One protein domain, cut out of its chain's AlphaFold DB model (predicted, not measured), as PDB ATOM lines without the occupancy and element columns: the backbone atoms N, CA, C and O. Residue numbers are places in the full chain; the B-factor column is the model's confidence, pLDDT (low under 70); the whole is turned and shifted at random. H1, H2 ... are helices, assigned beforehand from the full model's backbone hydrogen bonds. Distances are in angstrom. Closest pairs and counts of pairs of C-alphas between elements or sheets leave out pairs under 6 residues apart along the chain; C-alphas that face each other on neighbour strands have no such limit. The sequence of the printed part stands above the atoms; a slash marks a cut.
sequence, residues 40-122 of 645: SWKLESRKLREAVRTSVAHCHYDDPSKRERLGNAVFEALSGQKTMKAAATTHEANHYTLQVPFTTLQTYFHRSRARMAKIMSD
ATOM      1  N   SER A  40      39.154 -38.741  43.380       64.75
ATOM      2  CA  SER A  40      40.017 -37.743  44.027       64.75
ATOM      3  C   SER A  40      40.108 -36.417  43.259       64.75
ATOM      4  O   SER A  40      40.170 -35.354  43.871       64.75
ATOM      5  N   TRP A  41      40.033 -36.440  41.925       69.81
ATOM      6  CA  TRP A  41      40.092 -35.226  41.103       69.81
ATOM      7  C   TRP A  41      38.801 -34.401  41.158       69.81
ATOM      8  O   TRP A  41      38.827 -33.211  40.852       69.81
ATOM      9  N   LYS A  42      37.677 -35.013  41.560       65.81
ATOM     10  CA  LYS A  42      36.396 -34.315  41.741       65.81
ATOM     11  C   LYS A  42      36.361 -33.500  43.036       65.81
ATOM     12  O   LYS A  42      35.725 -32.450  43.057       65.81
ATOM     13  N   LEU A  43      37.070 -33.945  44.079       64.81
ATOM     14  CA  LEU A  43      37.263 -33.166  45.310       64.81
ATOM     15  C   LEU A  43      38.179 -31.954  45.062       64.81
ATOM     16  O   LEU A  43      37.871 -30.839  45.471       64.81
ATOM     17  N   GLU A  44      39.262 -32.143  44.306       74.75
ATOM     18  CA  GLU A  44      40.284 -31.121  44.033       74.75
ATOM     19  C   GLU A  44      39.922 -30.167  42.873       74.75
ATOM     20  O   GLU A  44      40.719 -29.877  41.975       74.75
ATOM     21  N   SER A  45      38.696 -29.630  42.891       76.50
ATOM     22  CA  SER A  45      38.146 -28.801  41.800       76.50
ATOM     23  C   SER A  45      38.931 -27.507  41.518       76.50
ATOM     24  O   SER A  45      38.843 -26.961  40.412       76.50
ATOM     25  N   ARG A  46      39.705 -27.004  42.492       79.75
ATOM     26  CA  ARG A  46      40.601 -25.845  42.331       79.75
ATOM     27  C   ARG A  46      41.821 -26.216  41.485       79.75
ATOM     28  O   ARG A  46      42.034 -25.591  40.447       79.75
ATOM     29  N   LYS A  47      42.539 -27.278  41.869       81.69
ATOM     30  CA  LYS A  47      43.693 -27.814  41.126       81.69
ATOM     31  C   LYS A  47      43.288 -28.272  39.723       81.69
ATOM     32  O   LYS A  47      44.007 -28.013  38.765       81.69
ATOM     33  N   LEU A  48      42.088 -28.843  39.570       84.62
ATOM     34  CA  LEU A  48      41.553 -29.201  38.255       84.62
ATOM     35  C   LEU A  48      41.314 -27.969  37.363       84.62
ATOM     36  O   LEU A  48      41.722 -27.971  36.202       84.62
ATOM     37  N   ARG A  49      40.704 -26.892  37.884       84.88
ATOM     38  CA  ARG A  49      40.537 -25.634  37.123       84.88
ATOM     39  C   ARG A  49      41.874 -25.016  36.727       84.88
ATOM     40  O   ARG A  49      41.989 -24.488  35.626       84.88
ATOM     41  N   GLU A  50      42.882 -25.105  37.581       83.88
ATOM     42  CA  GLU A  50      44.235 -24.622  37.305       83.88
ATOM     43  C   GLU A  50      44.959 -25.470  36.243       83.88
ATOM     44  O   GLU A  50      45.497 -24.929  35.272       83.88
ATOM     45  N   ALA A  51      44.873 -26.801  36.330       86.00
ATOM     46  CA  ALA A  51      45.387 -27.723  35.315       86.00
ATOM     47  C   ALA A  51      44.761 -27.470  33.930       86.00
ATOM     48  O   ALA A  51      45.464 -27.498  32.915       86.00
ATOM     49  N   VAL A  52      43.457 -27.173  33.882       87.81
ATOM     50  CA  VAL A  52      42.742 -26.823  32.644       87.81
ATOM     51  C   VAL A  52      43.138 -25.434  32.140       87.81
ATOM     52  O   VAL A  52      43.556 -25.312  30.988       87.81
ATOM     53  N   ARG A  53      43.094 -24.394  32.987       86.62
ATOM     54  CA  ARG A  53      43.492 -23.019  32.620       86.62
ATOM     55  C   ARG A  53      44.907 -22.973  32.059       86.62
ATOM     56  O   ARG A  53      45.105 -22.459  30.965       86.62
ATOM     57  N   THR A  54      45.879 -23.568  32.746       85.56
ATOM     58  CA  THR A  54      47.276 -23.588  32.281       85.56
ATOM     59  C   THR A  54      47.437 -24.370  30.970       85.56
ATOM     60  O   THR A  54      48.298 -24.030  30.150       85.56
ATOM     61  N   SER A  55      46.641 -25.426  30.749       86.69
ATOM     62  CA  SER A  55      46.664 -26.219  29.509       86.69
ATOM     63  C   SER A  55      46.080 -25.458  28.323       86.69
ATOM     64  O   SER A  55      46.609 -25.571  27.216       86.69
ATOM     65  N   VAL A  56      45.013 -24.691  28.555       87.06
ATOM     66  CA  VAL A  56      44.256 -23.934  27.545       87.06
ATOM     67  C   VAL A  56      44.827 -22.526  27.310       87.06
ATOM     68  O   VAL A  56      44.650 -21.984  26.225       87.06
ATOM     69  N   ALA A  57      45.601 -21.963  28.245       81.19
ATOM     70  CA  ALA A  57      46.293 -20.677  28.079       81.19
ATOM     71  C   ALA A  57      47.163 -20.621  26.808       81.19
ATOM     72  O   ALA A  57      47.205 -19.601  26.128       81.19
ATOM     73  N   HIS A  58      47.781 -21.751  26.452       74.19
ATOM     74  CA  HIS A  58      48.644 -21.920  25.278       74.19
ATOM     75  C   HIS A  58      47.868 -22.227  23.977       74.19
ATOM     76  O   HIS A  58      48.463 -22.669  22.996       74.19
ATOM     77  N   CYS A  59      46.538 -22.099  23.974       80.31
ATOM     78  CA  CYS A  59      45.709 -22.361  22.802       80.31
ATOM     79  C   CYS A  59      45.722 -21.163  21.842       80.31
ATOM     80  O   CYS A  59      45.483 -20.037  22.271       80.31
ATOM     81  N   HIS A  60      45.962 -21.421  20.552       73.00
ATOM     82  CA  HIS A  60      45.952 -20.424  19.470       73.00
ATOM     83  C   HIS A  60      44.513 -20.035  19.065       73.00
ATOM     84  O   HIS A  60      44.116 -20.191  17.914       73.00
ATOM     85  N   TYR A  61      43.703 -19.605  20.033       78.19
ATOM     86  CA  TYR A  61      42.452 -18.901  19.762       78.19
ATOM     87  C   TYR A  61      42.674 -17.416  20.030       78.19
ATOM     88  O   TYR A  61      42.889 -17.034  21.181       78.19
ATOM     89  N   ASP A  62      42.572 -16.608  18.976       72.12
ATOM     90  CA  ASP A  62      42.702 -15.144  19.035       72.12
ATOM     91  C   ASP A  62      41.574 -14.517  19.873       72.12
ATOM     92  O   ASP A  62      41.758 -13.527  20.571       72.12
ATOM     93  N   ASP A  63      40.400 -15.154  19.848       79.25
ATOM     94  CA  ASP A  63      39.230 -14.779  20.636       79.25
ATOM     95  C   ASP A  63      39.314 -15.377  22.063       79.25
ATOM     96  O   ASP A  63      39.189 -16.604  22.236       79.25
ATOM     97  N   PRO A  64      39.455 -14.542  23.115       79.81
ATOM     98  CA  PRO A  64      39.554 -15.014  24.493       79.81
ATOM     99  C   PRO A  64      38.283 -15.740  24.955       79.81
ATOM    100  O   PRO A  64      38.387 -16.671  25.754       79.81
ATOM    101  N   SER A  65      37.108 -15.408  24.409       80.69
ATOM    102  CA  SER A  65      35.848 -16.079  24.738       80.69
ATOM    103  C   SER A  65      35.773 -17.500  24.161       80.69
ATOM    104  O   SER A  65      35.165 -18.385  24.766       80.69
ATOM    105  N   LYS A  66      36.399 -17.775  23.005       81.50
ATOM    106  CA  LYS A  66      36.535 -19.148  22.469       81.50
ATOM    107  C   LYS A  66      37.492 -19.966  23.329       81.50
ATOM    108  O   LYS A  66      37.210 -21.126  23.626       81.50
ATOM    109  N   ARG A  67      38.587 -19.348  23.785       84.00
ATOM    110  CA  ARG A  67      39.547 -19.961  24.714       84.00
ATOM    111  C   ARG A  67      38.909 -20.274  26.073       84.00
ATOM    112  O   ARG A  67      39.106 -21.370  26.590       84.00
ATOM    113  N   GLU A  68      38.098 -19.371  26.619       84.81
ATOM    114  CA  GLU A  68      37.350 -19.608  27.858       84.81
ATOM    115  C   GLU A  68      36.298 -20.715  27.700       84.81
ATOM    116  O   GLU A  68      36.255 -21.629  28.523       84.81
ATOM    117  N   ARG A  69      35.519 -20.715  26.609       85.50
ATOM    118  CA  ARG A  69      34.568 -21.799  26.289       85.50
ATOM    119  C   ARG A  69      35.249 -23.159  26.160       85.50
ATOM    120  O   ARG A  69      34.772 -24.130  26.738       85.50
ATOM    121  N   LEU A  70      36.400 -23.242  25.488       87.69
ATOM    122  CA  LEU A  70      37.211 -24.466  25.471       87.69
ATOM    123  C   LEU A  70      37.622 -24.887  26.894       87.69
ATOM    124  O   LEU A  70      37.520 -26.064  27.230       87.69
ATOM    125  N   GLY A  71      38.062 -23.944  27.731       87.56
ATOM    126  CA  GLY A  71      38.405 -24.202  29.133       87.56
ATOM    127  C   GLY A  71      37.228 -24.753  29.940       87.56
ATOM    128  O   GLY A  71      37.370 -25.770  30.616       87.56
ATOM    129  N   ASN A  72      36.054 -24.137  29.817       87.56
ATOM    130  CA  ASN A  72      34.839 -24.561  30.507       87.56
ATOM    131  C   ASN A  72      34.376 -25.945  30.028       87.56
ATOM    132  O   ASN A  72      34.195 -26.834  30.854       87.56
ATOM    133  N   ALA A  73      34.308 -26.187  28.718       87.19
ATOM    134  CA  ALA A  73      33.946 -27.491  28.162       87.19
ATOM    135  C   ALA A  73      34.935 -28.611  28.562       87.19
ATOM    136  O   ALA A  73      34.533 -29.730  28.889       87.19
ATOM    137  N   VAL A  74      36.241 -28.326  28.596       88.19
ATOM    138  CA  VAL A  74      37.258 -29.280  29.075       88.19
ATOM    139  C   VAL A  74      37.118 -29.537  30.580       88.19
ATOM    140  O   VAL A  74      37.265 -30.682  31.013       88.19
ATOM    141  N   PHE A  75      36.787 -28.518  31.380       87.31
ATOM    142  CA  PHE A  75      36.517 -28.672  32.810       87.31
ATOM    143  C   PHE A  75      35.244 -29.488  33.083       87.31
ATOM    144  O   PHE A  75      35.292 -30.400  33.902       87.31
ATOM    145  N   GLU A  76      34.138 -29.233  32.381       85.25
ATOM    146  CA  GLU A  76      32.886 -30.001  32.499       85.25
ATOM    147  C   GLU A  76      33.070 -31.479  32.122       85.25
ATOM    148  O   GLU A  76      32.492 -32.369  32.753       85.25
ATOM    149  N   ALA A  77      33.911 -31.752  31.118       86.25
ATOM    150  CA  ALA A  77      34.281 -33.107  30.730       86.25
ATOM    151  C   ALA A  77      35.178 -33.799  31.777       86.25
ATOM    152  O   ALA A  77      34.996 -34.986  32.040       86.25
ATOM    153  N   LEU A  78      36.141 -33.088  32.380       83.56
ATOM    154  CA  LEU A  78      37.081 -33.652  33.365       83.56
ATOM    155  C   LEU A  78      36.546 -33.711  34.798       83.56
ATOM    156  O   LEU A  78      37.018 -34.531  35.576       83.56
ATOM    157  N   SER A  79      35.566 -32.888  35.162       80.06
ATOM    158  CA  SER A  79      34.816 -33.035  36.416       80.06
ATOM    159  C   SER A  79      33.820 -34.201  36.346       80.06
ATOM    160  O   SER A  79      33.354 -34.702  37.372       80.06
ATOM    161  N   GLY A  80      33.505 -34.663  35.130       76.31
ATOM    162  CA  GLY A  80      32.465 -35.649  34.863       76.31
ATOM    163  C   GLY A  80      31.048 -35.082  34.988       76.31
ATOM    164  O   GLY A  80      30.110 -35.866  35.102       76.31
ATOM    165  N   GLN A  81      30.884 -33.752  34.978       76.12
ATOM    166  CA  GLN A  81      29.573 -33.094  34.914       76.12
ATOM    167  C   GLN A  81      28.876 -33.356  33.575       76.12
ATOM    168  O   GLN A  81      27.654 -33.480  33.528       76.12
ATOM    169  N   LYS A  82      29.644 -33.458  32.484       80.12
ATOM    170  CA  LYS A  82      29.144 -33.785  31.143       80.12
ATOM    171  C   LYS A  82      30.057 -34.799  30.463       80.12
ATOM    172  O   LYS A  82      31.245 -34.899  30.760       80.12
ATOM    173  N   THR A  83      29.521 -35.546  29.501       82.50
ATOM    174  CA  THR A  83      30.373 -36.333  28.593       82.50
ATOM    175  C   THR A  83      31.141 -35.392  27.664       82.50
ATOM    176  O   THR A  83      30.636 -34.322  27.335       82.50
ATOM    177  N   MET A  84      32.313 -35.791  27.151       80.00
ATOM    178  CA  MET A  84      33.066 -34.976  26.176       80.00
ATOM    179  C   MET A  84      32.230 -34.545  24.956       80.00
ATOM    180  O   MET A  84      32.462 -33.477  24.400       80.00
ATOM    181  N   LYS A  85      31.259 -35.370  24.531       81.81
ATOM    182  CA  LYS A  85      30.351 -35.034  23.423       81.81
ATOM    183  C   LYS A  85      29.353 -33.946  23.818       81.81
ATOM    184  O   LYS A  85      29.184 -33.003  23.060       81.81
ATOM    185  N   ALA A  86      28.745 -34.058  25.000       77.75
ATOM    186  CA  ALA A  86      27.825 -33.046  25.517       77.75
ATOM    187  C   ALA A  86      28.549 -31.731  25.850       77.75
ATOM    188  O   ALA A  86      28.061 -30.663  25.511       77.75
ATOM    189  N   ALA A  87      29.753 -31.794  26.425       81.69
ATOM    190  CA  ALA A  87      30.571 -30.615  26.702       81.69
ATOM    191  C   ALA A  87      30.944 -29.841  25.421       81.69
ATOM    192  O   ALA A  87      30.978 -28.615  25.432       81.69
ATOM    193  N   ALA A  88      31.162 -30.538  24.297       79.62
ATOM    194  CA  ALA A  88      31.394 -29.893  23.004       79.62
ATOM    195  C   ALA A  88      30.167 -29.116  22.481       79.62
ATOM    196  O   ALA A  88      30.346 -28.144  21.750       79.62
ATOM    197  N   THR A  89      28.940 -29.528  22.834       73.12
ATOM    198  CA  THR A  89      27.685 -28.918  22.353       73.12
ATOM    199  C   THR A  89      27.073 -27.897  23.315       73.12
ATOM    200  O   THR A  89      26.386 -26.994  22.862       73.12
ATOM    201  N   THR A  90      27.314 -27.978  24.629       61.16
ATOM    202  CA  THR A  90      26.501 -27.242  25.623       61.16
ATOM    203  C   THR A  90      26.722 -25.731  25.760       61.16
ATOM    204  O   THR A  90      26.076 -25.114  26.605       61.16
ATOM    205  N   HIS A  91      27.556 -25.090  24.940       56.81
ATOM    206  CA  HIS A  91      27.581 -23.619  24.845       56.81
ATOM    207  C   HIS A  91      26.488 -23.113  23.885       56.81
ATOM    208  O   HIS A  91      26.747 -22.350  22.960       56.81
ATOM    209  N   GLU A  92      25.261 -23.586  24.121       46.09
ATOM    210  CA  GLU A  92      24.089 -23.446  23.245       46.09
ATOM    211  C   GLU A  92      23.090 -22.374  23.727       46.09
ATOM    212  O   GLU A  92      21.982 -22.253  23.208       46.09
ATOM    213  N   ALA A  93      23.486 -21.563  24.712       46.34
ATOM    214  CA  ALA A  93      22.723 -20.399  25.146       46.34
ATOM    215  C   ALA A  93      22.993 -19.208  24.208       46.34
ATOM    216  O   ALA A  93      24.136 -18.774  24.076       46.34
ATOM    217  N   ASN A  94      21.922 -18.661  23.620       42.09
ATOM    218  CA  ASN A  94      21.875 -17.462  22.764       42.09
ATOM    219  C   ASN A  94      22.370 -17.628  21.311       42.09
ATOM    220  O   ASN A  94      23.393 -17.071  20.932       42.09
ATOM    221  N   HIS A  95      21.574 -18.331  20.493       40.38
ATOM    222  CA  HIS A  95      21.312 -18.147  19.043       40.38
ATOM    223  C   HIS A  95      22.461 -17.968  18.008       40.38
ATOM    224  O   HIS A  95      22.181 -17.900  16.811       40.38
ATOM    225  N   TYR A  96      23.728 -17.982  18.421       46.59
ATOM    226  CA  TYR A  96      24.932 -18.090  17.592       46.59
ATOM    227  C   TYR A  96      25.846 -19.164  18.199       46.59
ATOM    228  O   TYR A  96      26.767 -18.894  18.973       46.59
ATOM    229  N   THR A  97      25.558 -20.421  17.864       47.34
ATOM    230  CA  THR A  97      26.172 -21.618  18.452       47.34
ATOM    231  C   THR A  97      27.595 -21.865  17.945       47.34
ATOM    232  O   THR A  97      27.870 -22.727  17.112       47.34
ATOM    233  N   LEU A  98      28.548 -21.117  18.499       56.06
ATOM    234  CA  LEU A  98      29.985 -21.364  18.350       56.06
ATOM    235  C   LEU A  98      30.400 -22.610  19.159       56.06
ATOM    236  O   LEU A  98      30.940 -22.522  20.265       56.06
ATOM    237  N   GLN A  99      30.114 -23.777  18.580       70.56
ATOM    238  CA  GLN A  99      30.472 -25.100  19.089       70.56
ATOM    239  C   GLN A  99      31.997 -25.250  19.245       70.56
ATOM    240  O   GLN A  99      32.762 -24.852  18.364       70.56
ATOM    241  N   VAL A 100      32.457 -25.879  20.331       78.88
ATOM    242  CA  VAL A 100      33.880 -26.228  20.481       78.88
ATOM    243  C   VAL A 100      34.163 -27.481  19.638       78.88
ATOM    244  O   VAL A 100      33.519 -28.509  19.865       78.88
ATOM    245  N   PRO A 101      35.131 -27.467  18.697       83.56
ATOM    246  CA  PRO A 101      35.449 -28.650  17.905       83.56
ATOM    247  C   PRO A 101      35.845 -29.827  18.803       83.56
ATOM    248  O   PRO A 101      36.743 -29.713  19.640       83.56
ATOM    249  N   PHE A 102      35.191 -30.979  18.619       82.25
ATOM    250  CA  PHE A 102      35.381 -32.151  19.483       82.25
ATOM    251  C   PHE A 102      36.842 -32.635  19.525       82.25
ATOM    252  O   PHE A 102      37.328 -33.048  20.575       82.25
ATOM    253  N   THR A 103      37.565 -32.531  18.407       84.88
ATOM    254  CA  THR A 103      39.001 -32.843  18.313       84.88
ATOM    255  C   THR A 103      39.852 -31.912  19.178       84.88
ATOM    256  O   THR A 103      40.736 -32.379  19.897       84.88
ATOM    257  N   THR A 104      39.559 -30.608  19.176       86.00
ATOM    258  CA  THR A 104      40.198 -29.631  20.066       86.00
ATOM    259  C   THR A 104      39.907 -29.979  21.523       86.00
ATOM    260  O   THR A 104      40.844 -30.148  22.304       86.00
ATOM    261  N   LEU A 105      38.634 -30.181  21.884       87.12
ATOM    262  CA  LEU A 105      38.242 -30.566  23.244       87.12
ATOM    263  C   LEU A 105      38.976 -31.834  23.700       87.12
ATOM    264  O   LEU A 105      39.528 -31.852  24.795       87.12
ATOM    265  N   GLN A 106      39.067 -32.859  22.848       88.25
ATOM    266  CA  GLN A 106      39.796 -34.096  23.130       88.25
ATOM    267  C   GLN A 106      41.292 -33.859  23.398       88.25
ATOM    268  O   GLN A 106      41.822 -34.373  24.385       88.25
ATOM    269  N   THR A 107      41.974 -33.056  22.579       88.75
ATOM    270  CA  THR A 107      43.397 -32.730  22.779       88.75
ATOM    271  C   THR A 107      43.635 -32.034  24.121       88.75
ATOM    272  O   THR A 107      44.497 -32.456  24.898       88.75
ATOM    273  N   TYR A 108      42.846 -31.005  24.448       87.62
ATOM    274  CA  TYR A 108      43.007 -30.267  25.707       87.62
ATOM    275  C   TYR A 108      42.504 -31.050  26.928       87.62
ATOM    276  O   TYR A 108      43.074 -30.898  28.008       87.62
ATOM    277  N   PHE A 109      41.538 -31.959  26.763       89.00
ATOM    278  CA  PHE A 109      41.144 -32.944  27.775       89.00
ATOM    279  C   PHE A 109      42.318 -33.858  28.147       89.00
ATOM    280  O   PHE A 109      42.655 -33.970  29.325       89.00
ATOM    281  N   HIS A 110      43.008 -34.452  27.165       87.75
ATOM    282  CA  HIS A 110      44.178 -35.298  27.433       87.75
ATOM    283  C   HIS A 110      45.357 -34.505  28.025       87.75
ATOM    284  O   HIS A 110      45.983 -34.976  28.975       87.75
ATOM    285  N   ARG A 111      45.621 -33.284  27.536       88.06
ATOM    286  CA  ARG A 111      46.673 -32.397  28.071       88.06
ATOM    287  C   ARG A 111      46.415 -32.020  29.534       88.06
ATOM    288  O   ARG A 111      47.306 -32.155  30.370       88.06
ATOM    289  N   SER A 112      45.187 -31.617  29.851       87.88
ATOM    290  CA  SER A 112      44.788 -31.241  31.213       87.88
ATOM    291  C   SER A 112      44.746 -32.454  32.145       87.88
ATOM    292  O   SER A 112      45.168 -32.348  33.291       87.88
ATOM    293  N   ARG A 113      44.337 -33.632  31.645       84.81
ATOM    294  CA  ARG A 113      44.415 -34.913  32.366       84.81
ATOM    295  C   ARG A 113      45.851 -35.270  32.757       84.81
ATOM    296  O   ARG A 113      46.077 -35.667  33.894       84.81
ATOM    297  N   ALA A 114      46.812 -35.112  31.845       83.75
ATOM    298  CA  ALA A 114      48.226 -35.360  32.133       83.75
ATOM    299  C   ALA A 114      48.784 -34.374  33.175       83.75
ATOM    300  O   ALA A 114      49.493 -34.785  34.090       83.75
ATOM    301  N   ARG A 115      48.409 -33.088  33.098       82.88
ATOM    302  CA  ARG A 115      48.800 -32.093  34.113       82.88
ATOM    303  C   ARG A 115      48.164 -32.342  35.475       82.88
ATOM    304  O   ARG A 115      48.865 -32.243  36.471       82.88
ATOM    305  N   MET A 116      46.883 -32.709  35.529       82.88
ATOM    306  CA  MET A 116      46.221 -33.070  36.785       82.88
ATOM    307  C   MET A 116      46.877 -34.300  37.421       82.88
ATOM    308  O   MET A 116      47.103 -34.308  38.624       82.88
ATOM    309  N   ALA A 117      47.258 -35.304  36.623       81.81
ATOM    310  CA  ALA A 117      48.018 -36.450  37.119       81.81
ATOM    311  C   ALA A 117      49.369 -36.033  37.734       81.81
ATOM    312  O   ALA A 117      49.681 -36.503  38.822       81.81
ATOM    313  N   LYS A 118      50.109 -35.105  37.102       81.44
ATOM    314  CA  LYS A 118      51.367 -34.560  37.651       81.44
ATOM    315  C   LYS A 118      51.154 -33.742  38.936       81.44
ATOM    316  O   LYS A 118      51.849 -33.943  39.919       81.44
ATOM    317  N   ILE A 119      50.151 -32.864  38.978       80.81
ATOM    318  CA  ILE A 119      49.820 -32.059  40.176       80.81
ATOM    319  C   ILE A 119      49.365 -32.944  41.357       80.81
ATOM    320  O   ILE A 119      49.430 -32.533  42.512       80.81
ATOM    321  N   MET A 120      48.890 -34.160  41.077       71.69
ATOM    322  CA  MET A 120      48.519 -35.154  42.088       71.69
ATOM    323  C   MET A 120      49.670 -36.104  42.469       71.69
ATOM    324  O   MET A 120      49.530 -36.801  43.470       71.69
ATOM    325  N   SER A 121      50.772 -36.153  41.707       70.75
ATOM    326  CA  SER A 121      51.996 -36.887  42.075       70.75
ATOM    327  C   SER A 121      53.017 -36.011  42.795       70.75
ATOM    328  O   SER A 121      53.698 -36.487  43.698       70.75
ATOM    329  N   ASP A 122      53.105 -34.739  42.412       56.75
ATOM    330  CA  ASP A 122      54.166 -33.836  42.845       56.75
ATOM    331  C   ASP A 122      53.684 -33.001  44.036       56.75
ATOM    332  O   ASP A 122      53.269 -31.848  43.904       56.75
TER     333      ASP A 122
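AT A GLANCE: This is residues 40 to 122 of the 645 residues of an uncharacterized protein of Onchocerca flexuosa (UniProt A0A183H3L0). Three longer helices, H2, H3 and H5, pack on one another at steep angles, with the longest, H5, crossing both arms of the helical hairpin H2 and H3. Short H4 folds back on H3 and packs on the first turns of H5, while the long link of residues 90 to 101 loops out towards one end of the long axis and four-residue H1 lies near H2 and H5. The printed part has 83 residues with five named helices, in the order H1, H2, H3, H4, H5, and no named strand; the class is all helix. It is compact, with a radius of gyration of the C-alphas of 12.3 A, and elongated in outline, with spans of 42 by 25 by 20 A.

HOW THE PARTS SIT: H1, residues 40 to 43, touches no helix. It is close but not clearly touching H2, residues 45 to 57, the closest C-alphas being those of Trp 41 and Leu 48, 6.8 A apart. H2 and H3, residues 64 to 78, form a helical hairpin; they touch at the C-alphas of Val 56 and Gly 71, 6.1 A apart, at a steep tilt of 43 degrees, opposite ways. H3 and H4, residues 84 to 89, form a second hairpin, opposite ways at 37 degrees, only just a steep tilt; H3 touches H4 with residues 73 to 77 alone, the closest C-alphas being those of Ala 73 and Ala 87, 4.8 A apart. H5, residues 102 to 121, touches H2 at the C-alphas of Val 52 and Ser 112, 5.1 A apart, at a steep tilt of 53 degrees, opposite ways. With residues 105 to 113 alone H5 touches H3, closest at the C-alphas of Val 74 and Phe 109, 5.5 A apart; the tilt is steep at 64 degrees, the same way. With residues 102 to 106 alone it touches H4, closest at the C-alphas of Ala 88 and Phe 102, 5.8 A apart. H2 and H4 are apart. In H2, H3, H4 and H5 every O i to N i+4 pair is within hydrogen-bond range; H1 is too short for such a pair.

IN THESE COORDINATES: H1 begins at C-alpha 40, (40.017, -37.743, 44.027). H2, residues 45 to 57, is 17.9 A long from first to last C-alpha; H3, residues 64 to 78, is 20.8 A. H4 has 6 residues. H5 runs 28.4 A from C-alpha 102 at (35.381, -32.151, 19.483) to C-alpha 121 at (51.996, -36.887, 42.075).

THE WHOLE: The two C-alphas farthest apart, those of His 95 and Asp 122, are 43.5 A apart. The printed part has no cut. H4 to H5 is a long link of 12 residues. The mean pLDDT of the printed part is 77.7; residues 40 to 43, 90 to 98 and 122 are under 70.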